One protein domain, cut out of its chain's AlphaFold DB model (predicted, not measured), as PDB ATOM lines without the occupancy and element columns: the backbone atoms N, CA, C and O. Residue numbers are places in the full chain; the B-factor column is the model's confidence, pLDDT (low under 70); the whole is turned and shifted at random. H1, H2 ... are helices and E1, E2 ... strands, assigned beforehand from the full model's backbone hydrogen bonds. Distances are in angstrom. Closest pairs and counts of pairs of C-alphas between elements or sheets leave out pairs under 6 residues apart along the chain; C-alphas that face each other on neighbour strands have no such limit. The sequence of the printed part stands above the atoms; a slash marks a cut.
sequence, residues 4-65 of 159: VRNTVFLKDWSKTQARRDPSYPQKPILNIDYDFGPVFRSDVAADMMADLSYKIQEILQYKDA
ATOM      1  N   VAL A   4      88.342 -29.448  -3.132       88.12
ATOM      2  CA  VAL A   4      87.443 -29.069  -4.226       88.12
ATOM      3  C   VAL A   4      86.568 -27.906  -3.774       88.12
ATOM      4  O   VAL A   4      86.095 -27.878  -2.641       88.12
ATOM      5  N   ARG A   5      86.353 -26.943  -4.670       90.06
ATOM      6  CA  ARG A   5      85.355 -25.885  -4.506       90.06
ATOM      7  C   ARG A   5      84.152 -26.217  -5.371       90.06
ATOM      8  O   ARG A   5      84.242 -26.149  -6.595       90.06
ATOM      9  N   ASN A   6      83.034 -26.546  -4.738       91.62
ATOM     10  CA  ASN A   6      81.777 -26.801  -5.426       91.62
ATOM     11  C   ASN A   6      80.948 -25.517  -5.484       91.62
ATOM     12  O   ASN A   6      80.476 -25.035  -4.458       91.62
ATOM     13  N   THR A   7      80.742 -24.980  -6.687       94.25
ATOM     14  CA  THR A   7      79.819 -23.858  -6.912       94.25
ATOM     15  C   THR A   7      78.411 -24.414  -7.114       94.25
ATOM     16  O   THR A   7      78.104 -24.982  -8.160       94.25
ATOM     17  N   VAL A   8      77.557 -24.277  -6.104       94.88
ATOM     18  CA  VAL A   8      76.192 -24.812  -6.077       94.88
ATOM     19  C   VAL A   8      75.186 -23.721  -6.422       94.88
ATOM     20  O   VAL A   8      75.218 -22.627  -5.857       94.88
ATOM     21  N   PHE A   9      74.257 -24.046  -7.318       95.69
ATOM     22  CA  PHE A   9      73.108 -23.210  -7.660       95.69
ATOM     23  C   PHE A   9      71.875 -23.701  -6.897       95.69
ATOM     24  O   PHE A   9      71.416 -24.826  -7.103       95.69
ATOM     25  N   LEU A  10      71.338 -22.857  -6.019       94.38
ATOM     26  CA  LEU A  10      70.176 -23.168  -5.190       94.38
ATOM     27  C   LEU A  10      68.896 -22.925  -6.001       94.38
ATOM     28  O   LEU A  10      68.443 -21.788  -6.141       94.38
ATOM     29  N   LYS A  11      68.337 -23.989  -6.587       92.00
ATOM     30  CA  LYS A  11      67.178 -23.901  -7.499       92.00
ATOM     31  C   LYS A  11      65.896 -23.418  -6.814       92.00
ATOM     32  O   LYS A  11      65.059 -22.800  -7.460       92.00
ATOM     33  N   ASP A  12      65.753 -23.697  -5.528       92.69
ATOM     34  CA  ASP A  12      64.618 -23.354  -4.668       92.69
ATOM     35  C   ASP A  12      64.848 -22.069  -3.852       92.69
ATOM     36  O   ASP A  12      64.076 -21.743  -2.945       92.69
ATOM     37  N   TRP A  13      65.898 -21.307  -4.174       96.19
ATOM     38  CA  TRP A  13      66.241 -20.086  -3.456       96.19
ATOM     39  C   TRP A  13      65.140 -19.021  -3.533       96.19
ATOM     40  O   TRP A  13      64.664 -18.660  -4.612       96.19
ATOM     41  N   SER A  14      64.788 -18.439  -2.383       95.50
ATOM     42  CA  SER A  14      63.767 -17.393  -2.291       95.50
ATOM     43  C   SER A  14      64.334 -16.056  -1.824       95.50
ATOM     44  O   SER A  14      64.753 -15.897  -0.676       95.50
ATOM     45  N   LYS A  15      64.208 -15.032  -2.678       94.75
ATOM     46  CA  LYS A  15      64.544 -13.638  -2.337       94.75
ATOM     47  C   LYS A  15      63.780 -13.133  -1.110       94.75
ATOM     48  O   LYS A  15      64.297 -12.312  -0.358       94.75
ATOM     49  N   THR A  16      62.549 -13.601  -0.913       96.50
ATOM     50  CA  THR A  16      61.715 -13.212   0.230       96.50
ATOM     51  C   THR A  16      62.222 -13.830   1.529       96.50
ATOM     52  O   THR A  16      62.249 -13.134   2.539       96.50
ATOM     53  N   GLN A  17      62.651 -15.098   1.509       95.31
ATOM     54  CA  GLN A  17      63.235 -15.747   2.689       95.31
ATOM     55  C   GLN A  17      64.581 -15.116   3.052       95.31
ATOM     56  O   GLN A  17      64.759 -14.723   4.200       95.31
ATOM     57  N   ALA A  18      65.450 -14.873   2.063       96.00
ATOM     58  CA  ALA A  18      66.736 -14.201   2.273       96.00
ATOM     59  C   ALA A  18      66.596 -12.819   2.942       96.00
ATOM     60  O   ALA A  18      67.422 -12.442   3.765       96.00
ATOM     61  N   ARG A  19      65.521 -12.073   2.635       95.62
ATOM     62  CA  ARG A  19      65.224 -10.779   3.280       95.62
ATOM     63  C   ARG A  19      64.766 -10.893   4.733       95.62
ATOM     64  O   ARG A  19      64.916  -9.926   5.470       95.62
ATOM     65  N   ARG A  20      64.116 -11.998   5.108       96.12
ATOM     66  CA  ARG A  20      63.518 -12.189   6.442       96.12
ATOM     67  C   ARG A  20      64.490 -12.831   7.420       96.12
ATOM     68  O   ARG A  20      64.449 -12.500   8.598       96.12
ATOM     69  N   ASP A  21      65.330 -13.733   6.927       95.38
ATOM     70  CA  ASP A  21      66.256 -14.515   7.731       95.38
ATOM     71  C   ASP A  21      67.699 -14.282   7.255       95.38
ATOM     72  O   ASP A  21      68.071 -14.738   6.170       95.38
ATOM     73  N   PRO A  22      68.533 -13.588   8.052       93.69
ATOM     74  CA  PRO A  22      69.952 -13.407   7.755       93.69
ATOM     75  C   PRO A  22      70.746 -14.719   7.676       93.69
ATOM     76  O   PRO A  22      71.795 -14.746   7.034       93.69
ATOM     77  N   SER A  23      70.270 -15.793   8.319       93.62
ATOM     78  CA  SER A  23      70.908 -17.115   8.305       93.62
ATOM     79  C   SER A  23      70.560 -17.945   7.064       93.62
ATOM     80  O   SER A  23      71.302 -18.864   6.710       93.62
ATOM     81  N   TYR A  24      69.491 -17.589   6.342       93.50
ATOM     82  CA  TYR A  24      69.172 -18.178   5.042       93.50
ATOM     83  C   TYR A  24      70.221 -17.761   3.993       93.50
ATOM     84  O   TYR A  24      70.733 -16.636   4.058       93.50
ATOM     85  N   PRO A  25      70.546 -18.602   2.987       93.62
ATOM     86  CA  PRO A  25      71.492 -18.232   1.939       93.62
ATOM     87  C   PRO A  25      71.128 -16.897   1.284       93.62
ATOM     88  O   PRO A  25      70.050 -16.729   0.722       93.62
ATOM     89  N   GLN A  26      72.034 -15.921   1.333       95.25
ATOM     90  CA  GLN A  26      71.745 -14.559   0.859       95.25
ATOM     91  C   GLN A  26      71.833 -14.409  -0.664       95.25
ATOM     92  O   GLN A  26      71.361 -13.425  -1.236       95.25
ATOM     93  N   LYS A  27      72.428 -15.391  -1.340       94.56
ATOM     94  CA  LYS A  27      72.535 -15.459  -2.796       94.56
ATOM     95  C   LYS A  27      72.077 -16.841  -3.270       94.56
ATOM     96  O   LYS A  27      72.318 -17.818  -2.563       94.56
ATOM     97  N   PRO A  28      71.510 -16.948  -4.483       94.88
ATOM     98  CA  PRO A  28      71.135 -18.232  -5.085       94.88
ATOM     99  C   PRO A  28      72.342 -19.066  -5.560       94.88
ATOM    100  O   PRO A  28      72.167 -20.076  -6.238       94.88
ATOM    101  N   ILE A  29      73.567 -18.639  -5.242       95.31
ATOM    102  CA  ILE A  29      74.821 -19.316  -5.579       95.31
ATOM    103  C   ILE A  29      75.658 -19.397  -4.306       95.31
ATOM    104  O   ILE A  29      75.867 -18.377  -3.642       95.31
ATOM    105  N   LEU A  30      76.142 -20.596  -3.990       92.62
ATOM    106  CA  LEU A  30      76.955 -20.883  -2.814       92.62
ATOM    107  C   LEU A  30      78.209 -21.656  -3.220       92.62
ATOM    108  O   LEU A  30      78.120 -22.630  -3.958       92.62
ATOM    109  N   ASN A  31      79.364 -21.258  -2.693       93.00
ATOM    110  CA  ASN A  31      80.574 -22.067  -2.789       93.00
ATOM    111  C   ASN A  31      80.668 -22.956  -1.549       93.00
ATOM    112  O   ASN A  31      80.712 -22.446  -0.431       93.00
ATOM    113  N   ILE A  32      80.692 -24.269  -1.756       90.38
ATOM    114  CA  ILE A  32      80.951 -25.266  -0.723       90.38
ATOM    115  C   ILE A  32      82.367 -25.784  -0.952       90.38
ATOM    116  O   ILE A  32      82.623 -26.534  -1.895       90.38
ATOM    117  N   ASP A  33      83.286 -25.343  -0.102       89.38
ATOM    118  CA  ASP A  33      84.676 -25.781  -0.136       89.38
ATOM    119  C   ASP A  33      84.807 -27.060   0.707       89.38
ATOM    120  O   ASP A  33      84.423 -27.085   1.876       89.38
ATOM    121  N   TYR A  34      85.328 -28.133   0.110       84.19
ATOM    122  CA  TYR A  34      85.632 -29.388   0.796       84.19
ATOM    123  C   TYR A  34      87.138 -29.634   0.776       84.19
ATOM    124  O   TYR A  34      87.753 -29.669  -0.294       84.19
ATOM    125  N   ASP A  35      87.730 -29.817   1.955       83.38
ATOM    126  CA  ASP A  35      89.133 -30.191   2.116       83.38
ATOM    127  C   ASP A  35      89.241 -31.708   2.314       83.38
ATOM    128  O   ASP A  35      88.760 -32.268   3.297       83.38
ATOM    129  N   PHE A  36      89.900 -32.384   1.373       73.31
ATOM    130  CA  PHE A  36      90.164 -33.822   1.433       73.31
ATOM    131  C   PHE A  36      91.280 -34.181   2.429       73.31
ATOM    132  O   PHE A  36      91.594 -35.363   2.573       73.31
ATOM    133  N   GLY A  37      91.904 -33.197   3.091       71.12
ATOM    134  CA  GLY A  37      93.112 -33.298   3.917       71.12
ATOM    135  C   GLY A  37      93.354 -34.646   4.619       71.12
ATOM    136  O   GLY A  37      94.295 -35.341   4.217       71.12
ATOM    137  N   PRO A  38      92.565 -35.030   5.643       66.56
ATOM    138  CA  PRO A  38      92.736 -36.292   6.376       66.56
ATOM    139  C   PRO A  38      92.243 -37.523   5.602       66.56
ATOM    140  O   PRO A  38      92.847 -38.589   5.685       66.56
ATOM    141  N   VAL A  39      91.168 -37.370   4.821       67.94
ATOM    142  CA  VAL A  39      90.510 -38.469   4.094       67.94
ATOM    143  C   VAL A  39      91.413 -39.026   3.001       67.94
ATOM    144  O   VAL A  39      91.438 -40.229   2.804       67.94
ATOM    145  N   PHE A  40      92.237 -38.204   2.350       66.19
ATOM    146  CA  PHE A  40      93.119 -38.650   1.264       66.19
ATOM    147  C   PHE A  40      94.167 -39.704   1.686       66.19
ATOM    148  O   PHE A  40      94.809 -40.308   0.834       66.19
ATOM    149  N   ARG A  41      94.375 -39.910   2.994       68.12
ATOM    150  CA  ARG A  41      95.251 -40.957   3.554       68.12
ATOM    151  C   ARG A  41      94.498 -41.971   4.423       68.12
ATOM    152  O   ARG A  41      95.131 -42.697   5.182       68.12
ATOM    153  N   SER A  42      93.171 -41.971   4.354       80.88
ATOM    154  CA  SER A  42      92.330 -42.951   5.040       80.88
ATOM    155  C   SER A  42      92.294 -44.279   4.284       80.88
ATOM    156  O   SER A  42      92.628 -44.341   3.099       80.88
ATOM    157  N   ASP A  43      91.850 -45.317   4.982       85.12
ATOM    158  CA  ASP A  43      91.407 -46.589   4.411       85.12
ATOM    159  C   ASP A  43      90.395 -46.382   3.273       85.12
ATOM    160  O   ASP A  43      90.599 -46.893   2.178       85.12
ATOM    161  N   VAL A  44      89.401 -45.511   3.469       82.81
ATOM    162  CA  VAL A  44      88.397 -45.181   2.445       82.81
ATOM    163  C   VAL A  44      89.043 -44.658   1.158       82.81
ATOM    164  O   VAL A  44      88.652 -45.043   0.058       82.81
ATOM    165  N   ALA A  45      90.048 -43.784   1.259       83.44
ATOM    166  CA  ALA A  45      90.741 -43.293   0.068       83.44
ATOM    167  C   ALA A  45      91.600 -44.371  -0.600       83.44
ATOM    168  O   ALA A  45      91.715 -44.362  -1.825       83.44
ATOM    169  N   ALA A  46      92.189 -45.284   0.176       86.81
ATOM    170  CA  ALA A  46      92.930 -46.411  -0.373       86.81
ATOM    171  C   ALA A  46      92.005 -47.352  -1.160       86.81
ATOM    172  O   ALA A  46      92.338 -47.692  -2.295       86.81
ATOM    173  N   ASP A  47      90.827 -47.675  -0.621       88.38
ATOM    174  CA  ASP A  47      89.819 -48.505  -1.293       88.38
ATOM    175  C   ASP A  47      89.337 -47.850  -2.594       88.38
ATOM    176  O   ASP A  47      89.365 -48.466  -3.656       88.38
ATOM    177  N   MET A  48      89.008 -46.551  -2.560       87.31
ATOM    178  CA  MET A  48      88.615 -45.806  -3.764       87.31
ATOM    179  C   MET A  48      89.717 -45.782  -4.832       87.31
ATOM    180  O   MET A  48      89.431 -45.870  -6.029       87.31
ATOM    181  N   MET A  49      90.982 -45.624  -4.425       88.12
ATOM    182  CA  MET A  49      92.111 -45.668  -5.357       88.12
ATOM    183  C   MET A  49      92.311 -47.073  -5.929       88.12
ATOM    184  O   MET A  49      92.618 -47.189  -7.118       88.12
ATOM    185  N   ALA A  50      92.139 -48.120  -5.120       91.56
ATOM    186  CA  ALA A  50      92.226 -49.506  -5.568       91.56
ATOM    187  C   ALA A  50      91.135 -49.815  -6.604       91.56
ATOM    188  O   ALA A  50      91.462 -50.278  -7.699       91.56
ATOM    189  N   ASP A  51      89.883 -49.448  -6.323       90.62
ATOM    190  CA  ASP A  51      88.753 -49.606  -7.243       90.62
ATOM    191  C   ASP A  51      88.985 -48.864  -8.565       90.62
ATOM    192  O   ASP A  51      88.820 -49.431  -9.650       90.62
ATOM    193  N   LEU A  52      89.421 -47.600  -8.503       92.12
ATOM    194  CA  LEU A  52      89.737 -46.818  -9.699       92.12
ATOM    195  C   LEU A  52      90.881 -47.448 -10.505       92.12
ATOM    196  O   LEU A  52      90.791 -47.538 -11.730       92.12
ATOM    197  N   SER A  53      91.947 -47.888  -9.834       94.69
ATOM    198  CA  SER A  53      93.100 -48.514 -10.491       94.69
ATOM    199  C   SER A  53      92.693 -49.802 -11.198       94.69
ATOM    200  O   SER A  53      93.051 -49.995 -12.358       94.69
ATOM    201  N   TYR A  54      91.885 -50.633 -10.536       94.50
ATOM    202  CA  TYR A  54      91.327 -51.850 -11.114       94.50
ATOM    203  C   TYR A  54      90.496 -51.545 -12.367       94.50
ATOM    204  O   TYR A  54      90.689 -52.170 -13.409       94.50
ATOM    205  N   LYS A  55      89.634 -50.521 -12.321       92.38
ATOM    206  CA  LYS A  55      88.830 -50.110 -13.482       92.38
ATOM    207  C   LYS A  55      89.653 -49.572 -14.644       92.38
ATOM    208  O   LYS A  55      89.347 -49.874 -15.794       92.38
ATOM    209  N   ILE A  56      90.711 -48.815 -14.370       96.44
ATOM    210  CA  ILE A  56      91.633 -48.362 -15.418       96.44
ATOM    211  C   ILE A  56      92.351 -49.559 -16.050       96.44
ATOM    212  O   ILE A  56      92.462 -49.617 -17.272       96.44
ATOM    213  N   GLN A  57      92.813 -50.519 -15.246       96.50
ATOM    214  CA  GLN A  57      93.468 -51.728 -15.749       96.50
ATOM    215  C   GLN A  57      92.536 -52.562 -16.632       96.50
ATOM    216  O   GLN A  57      92.946 -52.961 -17.718       96.50
ATOM    217  N   GLU A  58      91.282 -52.751 -16.218       94.12
ATOM    218  CA  GLU A  58      90.248 -53.436 -17.006       94.12
ATOM    219  C   GLU A  58      90.054 -52.758 -18.375       94.12
ATOM    220  O   GLU A  58      90.108 -53.416 -19.413       94.12
ATOM    221  N   ILE A  59      89.936 -51.425 -18.409       93.50
ATOM    222  CA  ILE A  59      89.830 -50.675 -19.672       93.50
ATOM    223  C   ILE A  59      91.078 -50.875 -20.536       93.50
ATOM    224  O   ILE A  59      90.960 -51.138 -21.728       93.50
ATOM    225  N   LEU A  60      92.278 -50.753 -19.964       96.88
ATOM    226  CA  LEU A  60      93.526 -50.901 -20.718       96.88
ATOM    227  C   LEU A  60      93.706 -52.312 -21.286       96.88
ATOM    228  O   LEU A  60      94.269 -52.448 -22.370       96.88
ATOM    229  N   GLN A  61      93.226 -53.329 -20.573       96.38
ATOM    230  CA  GLN A  61      93.256 -54.719 -21.008       96.38
ATOM    231  C   GLN A  61      92.319 -54.968 -22.196       96.38
ATOM    232  O   GLN A  61      92.704 -55.667 -23.129       96.38
ATOM    233  N   TYR A  62      91.115 -54.389 -22.179       95.31
ATOM    234  CA  TYR A  62      90.063 -54.693 -23.157       95.31
ATOM    235  C   TYR A  62      89.832 -53.611 -24.223       95.31
ATOM    236  O   TYR A  62      89.000 -53.804 -25.103       95.31
ATOM    237  N   LYS A  63      90.562 -52.485 -24.202       94.50
ATOM    238  CA  LYS A  63      90.345 -51.352 -25.131       94.50
ATOM    239  C   LYS A  63      90.413 -51.710 -26.620       94.50
ATOM    240  O   LYS A  63      89.767 -51.038 -27.417       94.50
ATOM    241  N   ASP A  64      91.201 -52.726 -26.970       95.38
ATOM    242  CA  ASP A  64      91.402 -53.191 -28.348       95.38
ATOM    243  C   ASP A  64      90.831 -54.609 -28.569       95.38
ATOM    244  O   ASP A  64      91.032 -55.190 -29.635       95.38
ATOM    245  N   ALA A  65      90.163 -55.185 -27.562       94.38
ATOM    246  CA  ALA A  65      89.580 -56.519 -27.642       94.38
ATOM    247  C   ALA A  65      88.299 -56.515 -28.488       94.38
ATOM    248  O   ALA A  65      87.615 -55.493 -28.612       94.38
TER     249      ALA A  65
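This is residues 4 to 65 of the 159 residues of an uncharacterized protein of bioreactor metagenome (UniProt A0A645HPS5). What does the model look like at first sight? It is an open, stretched V, one arm a narrow two-stranded ribbon, E1 beside E2, with short H1 in the loop beyond the ribbon's far end, and the other arm the long helix H2, reached from E2 over a link of residues 36 to 42. There is no shared core: H2 is apart from both E1 and H1, and residues 50 to 65 stick out free. What are its make-up and size? The printed part has 62 residues, with two named strands and two named helices in the order E1, H1, E2, H2; the sheet's order is E1, E2, antiparallel, and the class is mixed, helices and strands. The whole is extended, with a radius of gyration of the C-alphas of 20.2 A, and flat, spanning 60 by 31 by 13 A.

How do the two strands pair? E1, residues 4 to 9, and E2, residues 29 to 35, are antiparallel neighbours, with 159 degrees between their N-to-C directions. C-alphas 5 and 33 face each other at 4.4 A, and C-alphas 9 and 29 at 4.7 A. Within hydrogen-bond range are N 8 and O 30, at 2.8 A, and N 34 and O 4, at 2.9 A. Where do the helices stand? H1, residues 15 to 20, follows E1 over a tight link of 5 residues. H2, residues 43 to 62, is apart from E1 and from H1, with no C-alpha of either within 8 A of it. How are the helices' backbones formed? In H1 and H2 every O i to N i+4 pair is within hydrogen-bond range.

Where does the sheet lie? E1 runs 15.9 A from C-alpha 4 at (87.443, -29.069, -4.226) to C-alpha 9, and E2 runs 19.6 A from Ile 29 to Asp 35. Where are the helices? H1 measures 9.0 A from Lys 15 to Arg 20. H2 measures 28.8 A from C-alpha 43 at (91.407, -46.589, 4.411) to C-alpha 62 at (90.063, -54.693, -23.157).

How large is it? The two C-alphas farthest apart are those of Arg 20 and Ala 65, at 61.7 A. Without residues 50 to 65, which stand free and of which 50 to 62 belong to H2, the body spans 46 by 18 by 13 A. Is it continuous, and are its links long? The printed part has no cut, and no link is long: H1 to E2 has 8 residues and E2 to H2 has 7, both short. Where is confidence low? The mean pLDDT of the printed part is 90.1, and residues 38 to 41, in the link from E2 to H2, are under 70.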